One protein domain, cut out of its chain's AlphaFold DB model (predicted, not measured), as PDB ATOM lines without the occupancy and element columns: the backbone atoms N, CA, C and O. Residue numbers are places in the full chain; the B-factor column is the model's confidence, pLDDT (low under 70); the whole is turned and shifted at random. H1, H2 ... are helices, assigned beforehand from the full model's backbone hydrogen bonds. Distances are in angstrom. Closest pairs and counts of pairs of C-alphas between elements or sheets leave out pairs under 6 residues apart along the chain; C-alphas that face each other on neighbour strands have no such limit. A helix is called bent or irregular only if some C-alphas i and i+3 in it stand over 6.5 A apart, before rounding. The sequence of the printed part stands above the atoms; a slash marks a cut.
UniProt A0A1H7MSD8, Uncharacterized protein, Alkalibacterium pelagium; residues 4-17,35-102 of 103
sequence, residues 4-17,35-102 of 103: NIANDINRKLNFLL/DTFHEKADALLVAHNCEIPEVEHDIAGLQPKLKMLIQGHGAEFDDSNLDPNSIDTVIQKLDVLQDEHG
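This is residues 4 to 17 and 35 to 102 of the 103 residues of an uncharacterized protein of Alkalibacterium pelagium (UniProt A0A1H7MSD8). Four helices stand side by side in a four-cornered bundle, H1, H2, H3 and H4 in turn round it, with H4 back beside H1. The four point much the same way, and the links at residues 48 to 58 and 73 to 86 run back along the outside, from the end of one helix to the beginning of the next. The printed part has 82 residues with four named helices, H1 to H4 along the chain, and no named strand; the class is all helix. It is compact, with a radius of gyration of the C-alphas of 11.4 A, and rounded, spanning 27 by 27 by 25 A.

H1, residues 4 to 17, begins with C-alpha 4 at (46.551, -1.572, 13.432) and is 19.9 A long from first to last C-alpha. H2, residues 35 to 47, begins after the cut with C-alpha 35 at (32.218, -5.959, 21.405) and measures 18.5 A. H3, residues 59 to 72, measures 20.5 A; it is neither bent nor irregular, but only just: C-alphas 61 and 64 are 6.3 A apart. H4, residues 87 to 100, measures 20.4 A and ends with C-alpha 100 at (33.457, 17.752, 14.614).

H1, H2, H3 and H4 form a bundle, helices side by side, and their packing is mostly aligned. H1 and H2 touch, closest at the C-alphas of Leu 17 and Leu 44, 6.4 A apart, and run the same way at a shallow tilt of 19 degrees. H2 and H3 touch, closest at the C-alphas of His 38 and Leu 62, 6.2 A apart, and run the same way at a shallow tilt of 19 degrees. H3 and H4 touch with 13 pairs of C-alphas within 8 A, the closest those of Ile 70 and Leu 97 at 6.0 A; they run the same way at a shallow tilt of 16 degrees. H1 and H4 touch, closest at the C-alphas of Lys 12 and Leu 94, 6.6 A apart, and run the same way at a shallow tilt of 32 degrees, only just short of steep. H1 and H3 are apart, and so are H2 and H4. In H1, H2 and H4 every O i to N i+4 pair is within hydrogen-bond range; in H3, 8 of 10 are.

The C-alphas of Asn 4 and Asn 49, the two farthest apart, are 31.0 A from each other. Residues 18 to 34 are not printed, and C-alphas 17 and 35 are 15.9 A apart across this cut, which holds the link from H1 to H2. The links from H2 to H3, 11 residues, and from H3 to H4, 14 residues, are long. The mean pLDDT of the printed part is 94.9, and no printed residue is under 70.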
ATOM      1  N   ASN A   4      46.364  -3.009  13.624       94.12
ATOM      2  CA  ASN A   4      46.551  -1.572  13.432       94.12
ATOM      3  C   ASN A   4      45.201  -0.881  13.228       94.12
ATOM      4  O   ASN A   4      44.968   0.165  13.821       94.12
ATOM      5  N   ILE A   5      44.304  -1.509  12.458       95.44
ATOM      6  CA  ILE A   5      42.928  -1.028  12.270       95.44
ATOM      7  C   ILE A   5      42.183  -1.002  13.606       95.44
ATOM      8  O   ILE A   5      41.592   0.011  13.966       95.44
ATOM      9  N   ALA A   6      42.249  -2.097  14.366       95.50
ATOM     10  CA  ALA A   6      41.573  -2.190  15.653       95.50
ATOM     11  C   ALA A   6      42.093  -1.140  16.656       95.50
ATOM     12  O   ALA A   6      41.303  -0.466  17.312       95.50
ATOM     13  N   ASN A   7      43.415  -0.943  16.722       95.75
ATOM     14  CA  ASN A   7      44.022   0.094  17.556       95.75
ATOM     15  C   ASN A   7      43.587   1.505  17.147       95.75
ATOM     16  O   ASN A   7      43.381   2.344  18.021       95.75
ATOM     17  N   ASP A   8      43.458   1.778  15.847       96.69
ATOM     18  CA  ASP A   8      43.012   3.088  15.375       96.69
ATOM     19  C   ASP A   8      41.545   3.343  15.734       96.69
ATOM     20  O   ASP A   8      41.247   4.370  16.336       96.69
ATOM     21  N   ILE A   9      40.650   2.379  15.495       97.56
ATOM     22  CA  ILE A   9      39.242   2.478  15.920       97.56
ATOM     23  C   ILE A   9      39.150   2.712  17.431       97.56
ATOM     24  O   ILE A   9      38.475   3.643  17.874       97.56
ATOM     25  N   ASN A  10      39.878   1.924  18.227       96.50
ATOM     26  CA  ASN A  10      39.881   2.062  19.678       96.50
ATOM     27  C   ASN A  10      40.380   3.444  20.130       96.50
ATOM     28  O   ASN A  10      39.795   4.059  21.019       96.50
ATOM     29  N   ARG A  11      41.442   3.962  19.497       96.56
ATOM     30  CA  ARG A  11      41.982   5.302  19.763       96.56
ATOM     31  C   ARG A  11      40.957   6.394  19.449       96.56
ATOM     32  O   ARG A  11      40.813   7.319  20.243       96.56
ATOM     33  N   LYS A  12      40.259   6.290  18.316       97.94
ATOM     34  CA  LYS A  12      39.232   7.256  17.896       97.94
ATOM     35  C   LYS A  12      38.049   7.268  18.861       97.94
ATOM     36  O   LYS A  12      37.634   8.335  19.297       97.94
ATOM     37  N   LEU A  13      37.559   6.093  19.257       97.94
ATOM     38  CA  LEU A  13      36.482   5.969  20.240       97.94
ATOM     39  C   LEU A  13      36.892   6.498  21.621       97.94
ATOM     40  O   LEU A  13      36.114   7.214  22.240       97.94
ATOM     41  N   ASN A  14      38.114   6.211  22.082       96.94
ATOM     42  CA  ASN A  14      38.620   6.756  23.347       96.94
ATOM     43  C   ASN A  14      38.707   8.280  23.328       96.94
ATOM     44  O   ASN A  14      38.270   8.915  24.279       96.94
ATOM     45  N   PHE A  15      39.210   8.861  22.237       96.31
ATOM     46  CA  PHE A  15      39.218  10.311  22.073       96.31
ATOM     47  C   PHE A  15      37.804  10.900  22.200       96.31
ATOM     48  O   PHE A  15      37.603  11.845  22.954       96.31
ATOM     49  N   LEU A  16      36.816  10.311  21.517       97.00
ATOM     50  CA  LEU A  16      35.429  10.777  21.590       97.00
ATOM     51  C   LEU A  16      34.854  10.637  23.007       97.00
ATOM     52  O   LEU A  16      34.157  11.536  23.469       97.00
ATOM     53  N   LEU A  17      35.139   9.537  23.710       97.50
ATOM     54  CA  LEU A  17      34.692   9.337  25.094       97.50
ATOM     55  C   LEU A  17      35.280  10.400  26.025       97.50
ATOM     56  O   LEU A  17      34.548  11.002  26.810       97.50
ATOM     57  N   ASP A  35      32.969  -6.155  20.159       95.94
ATOM     58  CA  ASP A  35      32.218  -5.959  21.405       95.94
ATOM     59  C   ASP A  35      32.672  -4.690  22.135       95.94
ATOM     60  O   ASP A  35      31.852  -3.837  22.456       95.94
ATOM     61  N   THR A  36      33.985  -4.488  22.293       97.12
ATOM     62  CA  THR A  36      34.514  -3.251  22.887       97.12
ATOM     63  C   THR A  36      34.124  -2.006  22.095       97.12
ATOM     64  O   THR A  36      33.814  -0.975  22.685       97.12
ATOM     65  N   PHE A  37      34.123  -2.068  20.763       98.06
ATOM     66  CA  PHE A  37      33.747  -0.915  19.941       98.06
ATOM     67  C   PHE A  37      32.259  -0.580  20.063       98.06
ATOM     68  O   PHE A  37      31.909   0.598  20.116       98.06
ATOM     69  N   HIS A  38      31.403  -1.600  20.150       98.38
ATOM     70  CA  HIS A  38      29.967  -1.445  20.380       98.38
ATOM     71  C   HIS A  38      29.676  -0.830  21.744       98.38
ATOM     72  O   HIS A  38      28.982   0.179  21.802       98.38
ATOM     73  N   GLU A  39      30.276  -1.350  22.812       97.88
ATOM     74  CA  GLU A  39      30.076  -0.831  24.173       97.88
ATOM     75  C   GLU A  39      30.539   0.632  24.305       97.88
ATOM     76  O   GLU A  39      29.881   1.458  24.941       97.88
ATOM     77  N   LYS A  40      31.637   1.004  23.634       98.44
ATOM     78  CA  LYS A  40      32.098   2.401  23.578       98.44
ATOM     79  C   LYS A  40      31.153   3.298  22.781       98.44
ATOM     80  O   LYS A  40      30.869   4.414  23.213       98.44
ATOM     81  N   ALA A  41      30.658   2.829  21.635       98.25
ATOM     82  CA  ALA A  41      29.663   3.561  20.856       98.25
ATOM     83  C   ALA A  41      28.352   3.745  21.642       98.25
ATOM     84  O   ALA A  41      27.755   4.816  21.585       98.25
ATOM     85  N   ASP A  42      27.947   2.751  22.432       98.12
ATOM     86  CA  ASP A  42      26.766   2.827  23.293       98.12
ATOM     87  C   ASP A  42      26.942   3.823  24.432       98.12
ATOM     88  O   ASP A  42      26.053   4.639  24.676       98.12
ATOM     89  N   ALA A  43      28.109   3.842  25.077       97.94
ATOM     90  CA  ALA A  43      28.424   4.852  26.082       97.94
ATOM     91  C   ALA A  43      28.371   6.281  25.503       97.94
ATOM     92  O   ALA A  43      27.845   7.191  26.151       97.94
ATOM     93  N   LEU A  44      28.847   6.477  24.269       97.62
ATOM     94  CA  LEU A  44      28.724   7.753  23.556       97.62
ATOM     95  C   LEU A  44      27.262   8.101  23.247       97.62
ATOM     96  O   LEU A  44      26.852   9.241  23.455       97.62
ATOM     97  N   LEU A  45      26.455   7.138  22.792       97.00
ATOM     98  CA  LEU A  45      25.030   7.364  22.522       97.00
ATOM     99  C   LEU A  45      24.288   7.780  23.796       97.00
ATOM    100  O   LEU A  45      23.503   8.727  23.767       97.00
ATOM    101  N   VAL A  46      24.591   7.138  24.927       96.25
ATOM    102  CA  VAL A  46      24.055   7.520  26.240       96.25
ATOM    103  C   VAL A  46      24.468   8.946  26.609       96.25
ATOM    104  O   VAL A  46      23.622   9.716  27.062       96.25
ATOM    105  N   ALA A  47      25.726   9.336  26.375       94.81
ATOM    106  CA  ALA A  47      26.194  10.702  26.628       94.81
ATOM    107  C   ALA A  47      25.454  11.756  25.778       94.81
ATOM    108  O   ALA A  47      25.228  12.875  26.236       94.81
ATOM    109  N   HIS A  48      25.003  11.375  24.579       90.81
ATOM    110  CA  HIS A  48      24.165  12.190  23.689       90.81
ATOM    111  C   HIS A  48      22.657  12.114  23.982       90.81
ATOM    112  O   HIS A  48      21.866  12.769  23.305       90.81
ATOM    113  N   ASN A  49      22.227  11.357  25.000       92.44
ATOM    114  CA  ASN A  49      20.818  11.029  25.263       92.44
ATOM    115  C   ASN A  49      20.100  10.387  24.056       92.44
ATOM    116  O   ASN A  49      18.901  10.595  23.851       92.44
ATOM    117  N   CYS A  50      20.826   9.617  23.247       92.50
ATOM    118  CA  CYS A  50      20.268   8.838  22.149       92.50
ATOM    119  C   CYS A  50      19.798   7.459  22.627       92.50
ATOM    120  O   CYS A  50      20.365   6.869  23.547       92.50
ATOM    121  N   GLU A  51      18.774   6.917  21.967       93.94
ATOM    122  CA  GLU A  51      18.404   5.511  22.134       93.94
ATOM    123  C   GLU A  51      19.485   4.609  21.525       93.94
ATOM    124  O   GLU A  51      20.011   4.895  20.448       93.94
ATOM    125  N   ILE A  52      19.808   3.511  22.207       96.19
ATOM    126  CA  ILE A  52      20.728   2.503  21.680       96.19
ATOM    127  C   ILE A  52      19.948   1.617  20.700       96.19
ATOM    128  O   ILE A  52      18.962   0.997  21.108       96.19
ATOM    129  N   PRO A  53      20.353   1.527  19.423       94.12
ATOM    130  CA  PRO A  53      19.667   0.675  18.465       94.12
ATOM    131  C   PRO A  53      19.873  -0.810  18.808       94.12
ATOM    132  O   PRO A  53      20.991  -1.243  19.088       94.12
ATOM    133  N   GLU A  54      18.798  -1.601  18.738       94.62
ATOM    134  CA  GLU A  54      18.853  -3.063  18.869       94.62
ATOM    135  C   GLU A  54      19.414  -3.679  17.578       94.62
ATOM    136  O   GLU A  54      18.704  -3.852  16.586       94.62
ATOM    137  N   VAL A  55      20.715  -3.968  17.576       94.88
ATOM    138  CA  VAL A  55      21.465  -4.484  16.421       94.88
ATOM    139  C   VAL A  55      22.465  -5.548  16.855       94.88
ATOM    140  O   VAL A  55      22.888  -5.587  18.008       94.88
ATOM    141  N   GLU A  56      22.859  -6.405  15.917       95.25
ATOM    142  CA  GLU A  56      23.909  -7.399  16.142       95.25
ATOM    143  C   GLU A  56      25.263  -6.729  16.430       95.25
ATOM    144  O   GLU A  56      25.585  -5.672  15.883       95.25
ATOM    145  N   HIS A  57      26.094  -7.370  17.254       94.75
ATOM    146  CA  HIS A  57      27.438  -6.886  17.599       94.75
ATOM    147  C   HIS A  57      28.478  -7.219  16.509       94.75
ATOM    148  O   HIS A  57      29.548  -7.773  16.758       94.75
ATOM    149  N   ASP A  58      28.158  -6.884  15.260       97.00
ATOM    150  CA  ASP A  58      29.039  -7.038  14.103       97.00
ATOM    151  C   ASP A  58      29.392  -5.679  13.467       97.00
ATOM    152  O   ASP A  58      29.090  -4.614  14.012       97.00
ATOM    153  N   ILE A  59      30.094  -5.689  12.328       96.94
ATOM    154  CA  ILE A  59      30.482  -4.447  11.641       96.94
ATOM    155  C   ILE A  59      29.245  -3.682  11.162       96.94
ATOM    156  O   ILE A  59      29.190  -2.463  11.317       96.94
ATOM    157  N   ALA A  60      28.254  -4.384  10.609       96.75
ATOM    158  CA  ALA A  60      27.042  -3.771  10.081       96.75
ATOM    159  C   ALA A  60      26.194  -3.140  11.190       96.75
ATOM    160  O   ALA A  60      25.652  -2.054  10.987       96.75
ATOM    161  N   GLY A  61      26.135  -3.758  12.370       97.50
ATOM    162  CA  GLY A  61      25.464  -3.200  13.539       97.50
ATOM    163  C   GLY A  61      26.172  -1.984  14.141       97.50
ATOM    164  O   GLY A  61      25.518  -1.129  14.732       97.50
ATOM    165  N   LEU A  62      27.488  -1.830  13.960       97.62
ATOM    166  CA  LEU A  62      28.202  -0.646  14.459       97.62
ATOM    167  C   LEU A  62      27.855   0.616  13.646       97.62
ATOM    168  O   LEU A  62      27.807   1.723  14.182       97.62
ATOM    169  N   GLN A  63      27.563   0.457  12.350       96.94
ATOM    170  CA  GLN A  63      27.256   1.560  11.433       96.94
ATOM    171  C   GLN A  63      26.093   2.464  11.889       96.94
ATOM    172  O   GLN A  63      26.283   3.684  11.896       96.94
ATOM    173  N   PRO A  64      24.901   1.944  12.260       96.50
ATOM    174  CA  PRO A  64      23.801   2.786  12.720       96.50
ATOM    175  C   PRO A  64      24.127   3.532  14.017       96.50
ATOM    176  O   PRO A  64      23.746   4.694  14.128       96.50
ATOM    177  N   LYS A  65      24.886   2.933  14.950       98.00
ATOM    178  CA  LYS A  65      25.323   3.608  16.185       98.00
ATOM    179  C   LYS A  65      26.166   4.845  15.858       98.00
ATOM    180  O   LYS A  65      25.854   5.950  16.293       98.00
ATOM    181  N   LEU A  66      27.170   4.686  14.994       97.69
ATOM    182  CA  LEU A  66      28.022   5.799  14.557       97.69
ATOM    183  C   LEU A  66      27.250   6.851  13.751       97.69
ATOM    184  O   LEU A  66      27.482   8.043  13.913       97.69
ATOM    185  N   LYS A  67      26.299   6.432  12.909       95.94
ATOM    186  CA  LYS A  67      25.441   7.360  12.160       95.94
ATOM    187  C   LYS A  67      24.579   8.219  13.087       95.94
ATOM    188  O   LYS A  67      24.454   9.415  12.846       95.94
ATOM    189  N   MET A  68      24.025   7.632  14.147       96.00
ATOM    190  CA  MET A  68      23.264   8.369  15.159       96.00
ATOM    191  C   MET A  68      24.143   9.366  15.919       96.00
ATOM    192  O   MET A  68      23.716  10.496  16.132       96.00
ATOM    193  N   LEU A  69      25.387   9.002  16.248       96.50
ATOM    194  CA  LEU A  69      26.346   9.937  16.851       96.50
ATOM    195  C   LEU A  69      26.664  11.121  15.927       96.50
ATOM    196  O   LEU A  69      26.697  12.260  16.386       96.50
ATOM    197  N   ILE A  70      26.850  10.879  14.625       95.69
ATOM    198  CA  ILE A  70      27.082  11.947  13.634       95.69
ATOM    199  C   ILE A  70      25.875  12.895  13.591       95.69
ATOM    200  O   ILE A  70      26.030  14.114  13.653       95.69
ATOM    201  N   GLN A  71      24.662  12.339  13.566       92.62
ATOM    202  CA  GLN A  71      23.424  13.121  13.600       92.62
ATOM    203  C   GLN A  71      23.255  13.905  14.909       92.62
ATOM    204  O   GLN A  71      22.736  15.019  14.879       92.62
ATOM    205  N   GLY A  72      23.719  13.363  16.041       90.75
ATOM    206  CA  GLY A  72      23.756  14.056  17.334       90.75
ATOM    207  C   GLY A  72      24.589  15.343  17.305       90.75
ATOM    208  O   GLY A  72      24.235  16.316  17.968       90.75
ATOM    209  N   HIS A  73      25.616  15.393  16.452       89.19
ATOM    210  CA  HIS A  73      26.432  16.587  16.197       89.19
ATOM    211  C   HIS A  73      25.847  17.517  15.122       89.19
ATOM    212  O   HIS A  73      26.430  18.549  14.805       89.19
ATOM    213  N   GLY A  74      24.681  17.188  14.555       89.62
ATOM    214  CA  GLY A  74      24.077  17.947  13.458       89.62
ATOM    215  C   GLY A  74      24.789  17.770  12.113       89.62
ATOM    216  O   GLY A  74      24.499  18.516  11.176       89.62
ATOM    217  N   ALA A  75      25.691  16.792  12.010       91.62
ATOM    218  CA  ALA A  75      26.369  16.421  10.778       91.62
ATOM    219  C   ALA A  75      25.588  15.333  10.017       91.62
ATOM    220  O   ALA A  75      24.697  14.663  10.550       91.62
ATOM    221  N   GLU A  76      25.936  15.141   8.745       91.19
ATOM    222  CA  GLU A  76      25.378  14.091   7.893       91.19
ATOM    223  C   GLU A  76      26.493  13.230   7.292       91.19
ATOM    224  O   GLU A  76      27.572  13.716   6.961       91.19
ATOM    225  N   PHE A  77      26.203  11.941   7.108       93.19
ATOM    226  CA  PHE A  77      27.082  10.994   6.429       93.19
ATOM    227  C   PHE A  77      26.260  10.163   5.442       93.19
ATOM    228  O   PHE A  77      25.369   9.408   5.852       93.19
ATOM    229  N   ASP A  78      26.545  10.304   4.146       92.94
ATOM    230  CA  ASP A  78      25.913   9.504   3.096       92.94
ATOM    231  C   ASP A  78      26.647   8.168   2.924       92.94
ATOM    232  O   ASP A  78      27.691   8.079   2.279       92.94
ATOM    233  N   ASP A  79      26.077   7.116   3.507       91.50
ATOM    234  CA  ASP A  79      26.534   5.734   3.360       91.50
ATOM    235  C   ASP A  79      25.706   4.907   2.367       91.50
ATOM    236  O   ASP A  79      25.875   3.691   2.300       91.50
ATOM    237  N   SER A  80      24.845   5.532   1.555       91.31
ATOM    238  CA  SER A  80      23.909   4.822   0.665       91.31
ATOM    239  C   SER A  80      24.576   3.908  -0.371       91.31
ATOM    240  O   SER A  80      23.969   2.929  -0.805       91.31
ATOM    241  N   ASN A  81      25.818   4.212  -0.758       92.50
ATOM    242  CA  ASN A  81      26.601   3.451  -1.735       92.50
ATOM    243  C   ASN A  81      27.806   2.726  -1.117       92.50
ATOM    244  O   ASN A  81      28.687   2.271  -1.849       92.50
ATOM    245  N   LEU A  82      27.877   2.645   0.213       93.12
ATOM    246  CA  LEU A  82      28.969   1.985   0.923       93.12
ATOM    247  C   LEU A  82      28.550   0.589   1.393       93.12
ATOM    248  O   LEU A  82      27.374   0.319   1.630       93.12
ATOM    249  N   ASP A  83      29.524  -0.314   1.521       93.62
ATOM    250  CA  ASP A  83      29.278  -1.653   2.057       93.62
ATOM    251  C   ASP A  83      29.077  -1.571   3.580       93.62
ATOM    252  O   ASP A  83      30.011  -1.189   4.291       93.62
ATOM    253  N   PRO A  84      27.900  -1.953   4.115       91.00
ATOM    254  CA  PRO A  84      27.644  -1.907   5.552       91.00
ATOM    255  C   PRO A  84      28.577  -2.820   6.363       91.00
ATOM    256  O   PRO A  84      28.800  -2.559   7.541       91.00
ATOM    257  N   ASN A  85      29.167  -3.851   5.750       95.38
ATOM    258  CA  ASN A  85      30.127  -4.747   6.403       95.38
ATOM    259  C   ASN A  85      31.582  -4.266   6.279       95.38
ATOM    260  O   ASN A  85      32.499  -4.960   6.728       95.38
ATOM    261  N   SER A  86      31.817  -3.101   5.670       95.56
ATOM    262  CA  SER A  86      33.160  -2.566   5.488       95.56
ATOM    263  C   SER A  86      33.657  -1.851   6.737       95.56
ATOM    264  O   SER A  86      33.044  -0.902   7.235       95.56
ATOM    265  N   ILE A  87      34.839  -2.262   7.198       95.62
ATOM    266  CA  ILE A  87      35.536  -1.562   8.274       95.62
ATOM    267  C   ILE A  87      36.001  -0.169   7.832       95.62
ATOM    268  O   ILE A  87      36.051   0.742   8.651       95.62
ATOM    269  N   ASP A  88      36.252   0.043   6.537       95.69
ATOM    270  CA  ASP A  88      36.647   1.357   6.019       95.69
ATOM    271  C   ASP A  88      35.514   2.375   6.192       95.69
ATOM    272  O   ASP A  88      35.759   3.548   6.457       95.69
ATOM    273  N   THR A  89      34.259   1.927   6.098       96.12
ATOM    274  CA  THR A  89      33.089   2.775   6.357       96.12
ATOM    275  C   THR A  89      32.956   3.121   7.841       96.12
ATOM    276  O   THR A  89      32.549   4.235   8.162       96.12
ATOM    277  N   VAL A  90      33.343   2.213   8.748       97.19
ATOM    278  CA  VAL A  90      33.440   2.515  10.192       97.19
ATOM    279  C   VAL A  90      34.475   3.615  10.430       97.19
ATOM    280  O   VAL A  90      34.178   4.596  11.107       97.19
ATOM    281  N   ILE A  91      35.665   3.478   9.839       96.88
ATOM    282  CA  ILE A  91      36.753   4.453   9.990       96.88
ATOM    283  C   ILE A  91      36.326   5.823   9.459       96.88
ATOM    284  O   ILE A  91      36.449   6.802  10.183       96.88
ATOM    285  N   GLN A  92      35.731   5.892   8.264       96.38
ATOM    286  CA  GLN A  92      35.254   7.158   7.688       96.38
ATOM    287  C   GLN A  92      34.218   7.863   8.574       96.38
ATOM    288  O   GLN A  92      34.251   9.084   8.708       96.38
ATOM    289  N   LYS A  93      33.303   7.116   9.205       97.38
ATOM    290  CA  LYS A  93      32.346   7.697  10.160       97.38
ATOM    291  C   LYS A  93      33.041   8.233  11.414       97.38
ATOM    292  O   LYS A  93      32.671   9.293  11.909       97.38
ATOM    293  N   LEU A  94      34.041   7.515  11.927       97.38
ATOM    294  CA  LEU A  94      34.833   7.968  13.072       97.38
ATOM    295  C   LEU A  94      35.695   9.189  12.734       97.38
ATOM    296  O   LEU A  94      35.850  10.046  13.593       97.38
ATOM    297  N   ASP A  95      36.222   9.287  11.512       95.88
ATOM    298  CA  ASP A  95      36.939  10.476  11.033       95.88
ATOM    299  C   ASP A  95      36.026  11.704  11.060       95.88
ATOM    300  O   ASP A  95      36.383  12.711  11.660       95.88
ATOM    301  N   VAL A  96      34.807  11.588  10.518       95.69
ATOM    302  CA  VAL A  96      33.815  12.676  10.569       95.69
ATOM    303  C   VAL A  96      33.491  13.072  12.006       95.69
ATOM    304  O   VAL A  96      33.459  14.256  12.315       95.69
ATOM    305  N   LEU A  97      33.290  12.101  12.902       95.31
ATOM    306  CA  LEU A  97      33.066  12.405  14.316       95.31
ATOM    307  C   LEU A  97      34.251  13.163  14.918       95.31
ATOM    308  O   LEU A  97      34.050  14.159  15.594       95.31
ATOM    309  N   GLN A  98      35.483  12.729  14.663       94.12
ATOM    310  CA  GLN A  98      36.670  13.413  15.172       94.12
ATOM    311  C   GLN A  98      36.826  14.841  14.634       94.12
ATOM    312  O   GLN A  98      37.194  15.729  15.405       94.12
ATOM    313  N   ASP A  99      36.515  15.068  13.357       90.69
ATOM    314  CA  ASP A  99      36.565  16.394  12.735       90.69
ATOM    315  C   ASP A  99      35.605  17.382  13.427       90.69
ATOM    316  O   ASP A  99      35.980  18.533  13.663       90.69
ATOM    317  N   GLU A 100      34.414  16.931  13.848       89.88
ATOM    318  CA  GLU A 100      33.457  17.752  14.614       89.88
ATOM    319  C   GLU A 100      33.989  18.176  16.000       89.88
ATOM    320  O   GLU A 100      33.561  19.192  16.549       89.88
ATOM    321  N   HIS A 101      34.974  17.451  16.542       84.19
ATOM    322  CA  HIS A 101      35.640  17.755  17.817       84.19
ATOM    323  C   HIS A 101      37.035  18.382  17.652       84.19
ATOM    324  O   HIS A 101      37.708  18.671  18.641       84.19
ATOM    325  N   GLY A 102      37.484  18.628  16.414       75.69
ATOM    326  CA  GLY A 102      38.773  19.262  16.122       75.69
ATOM    327  C   GLY A 102      40.007  18.412  16.462       75.69
ATOM    328  O   GLY A 102      41.003  18.971  16.935       75.69
TER     329      GLY A 102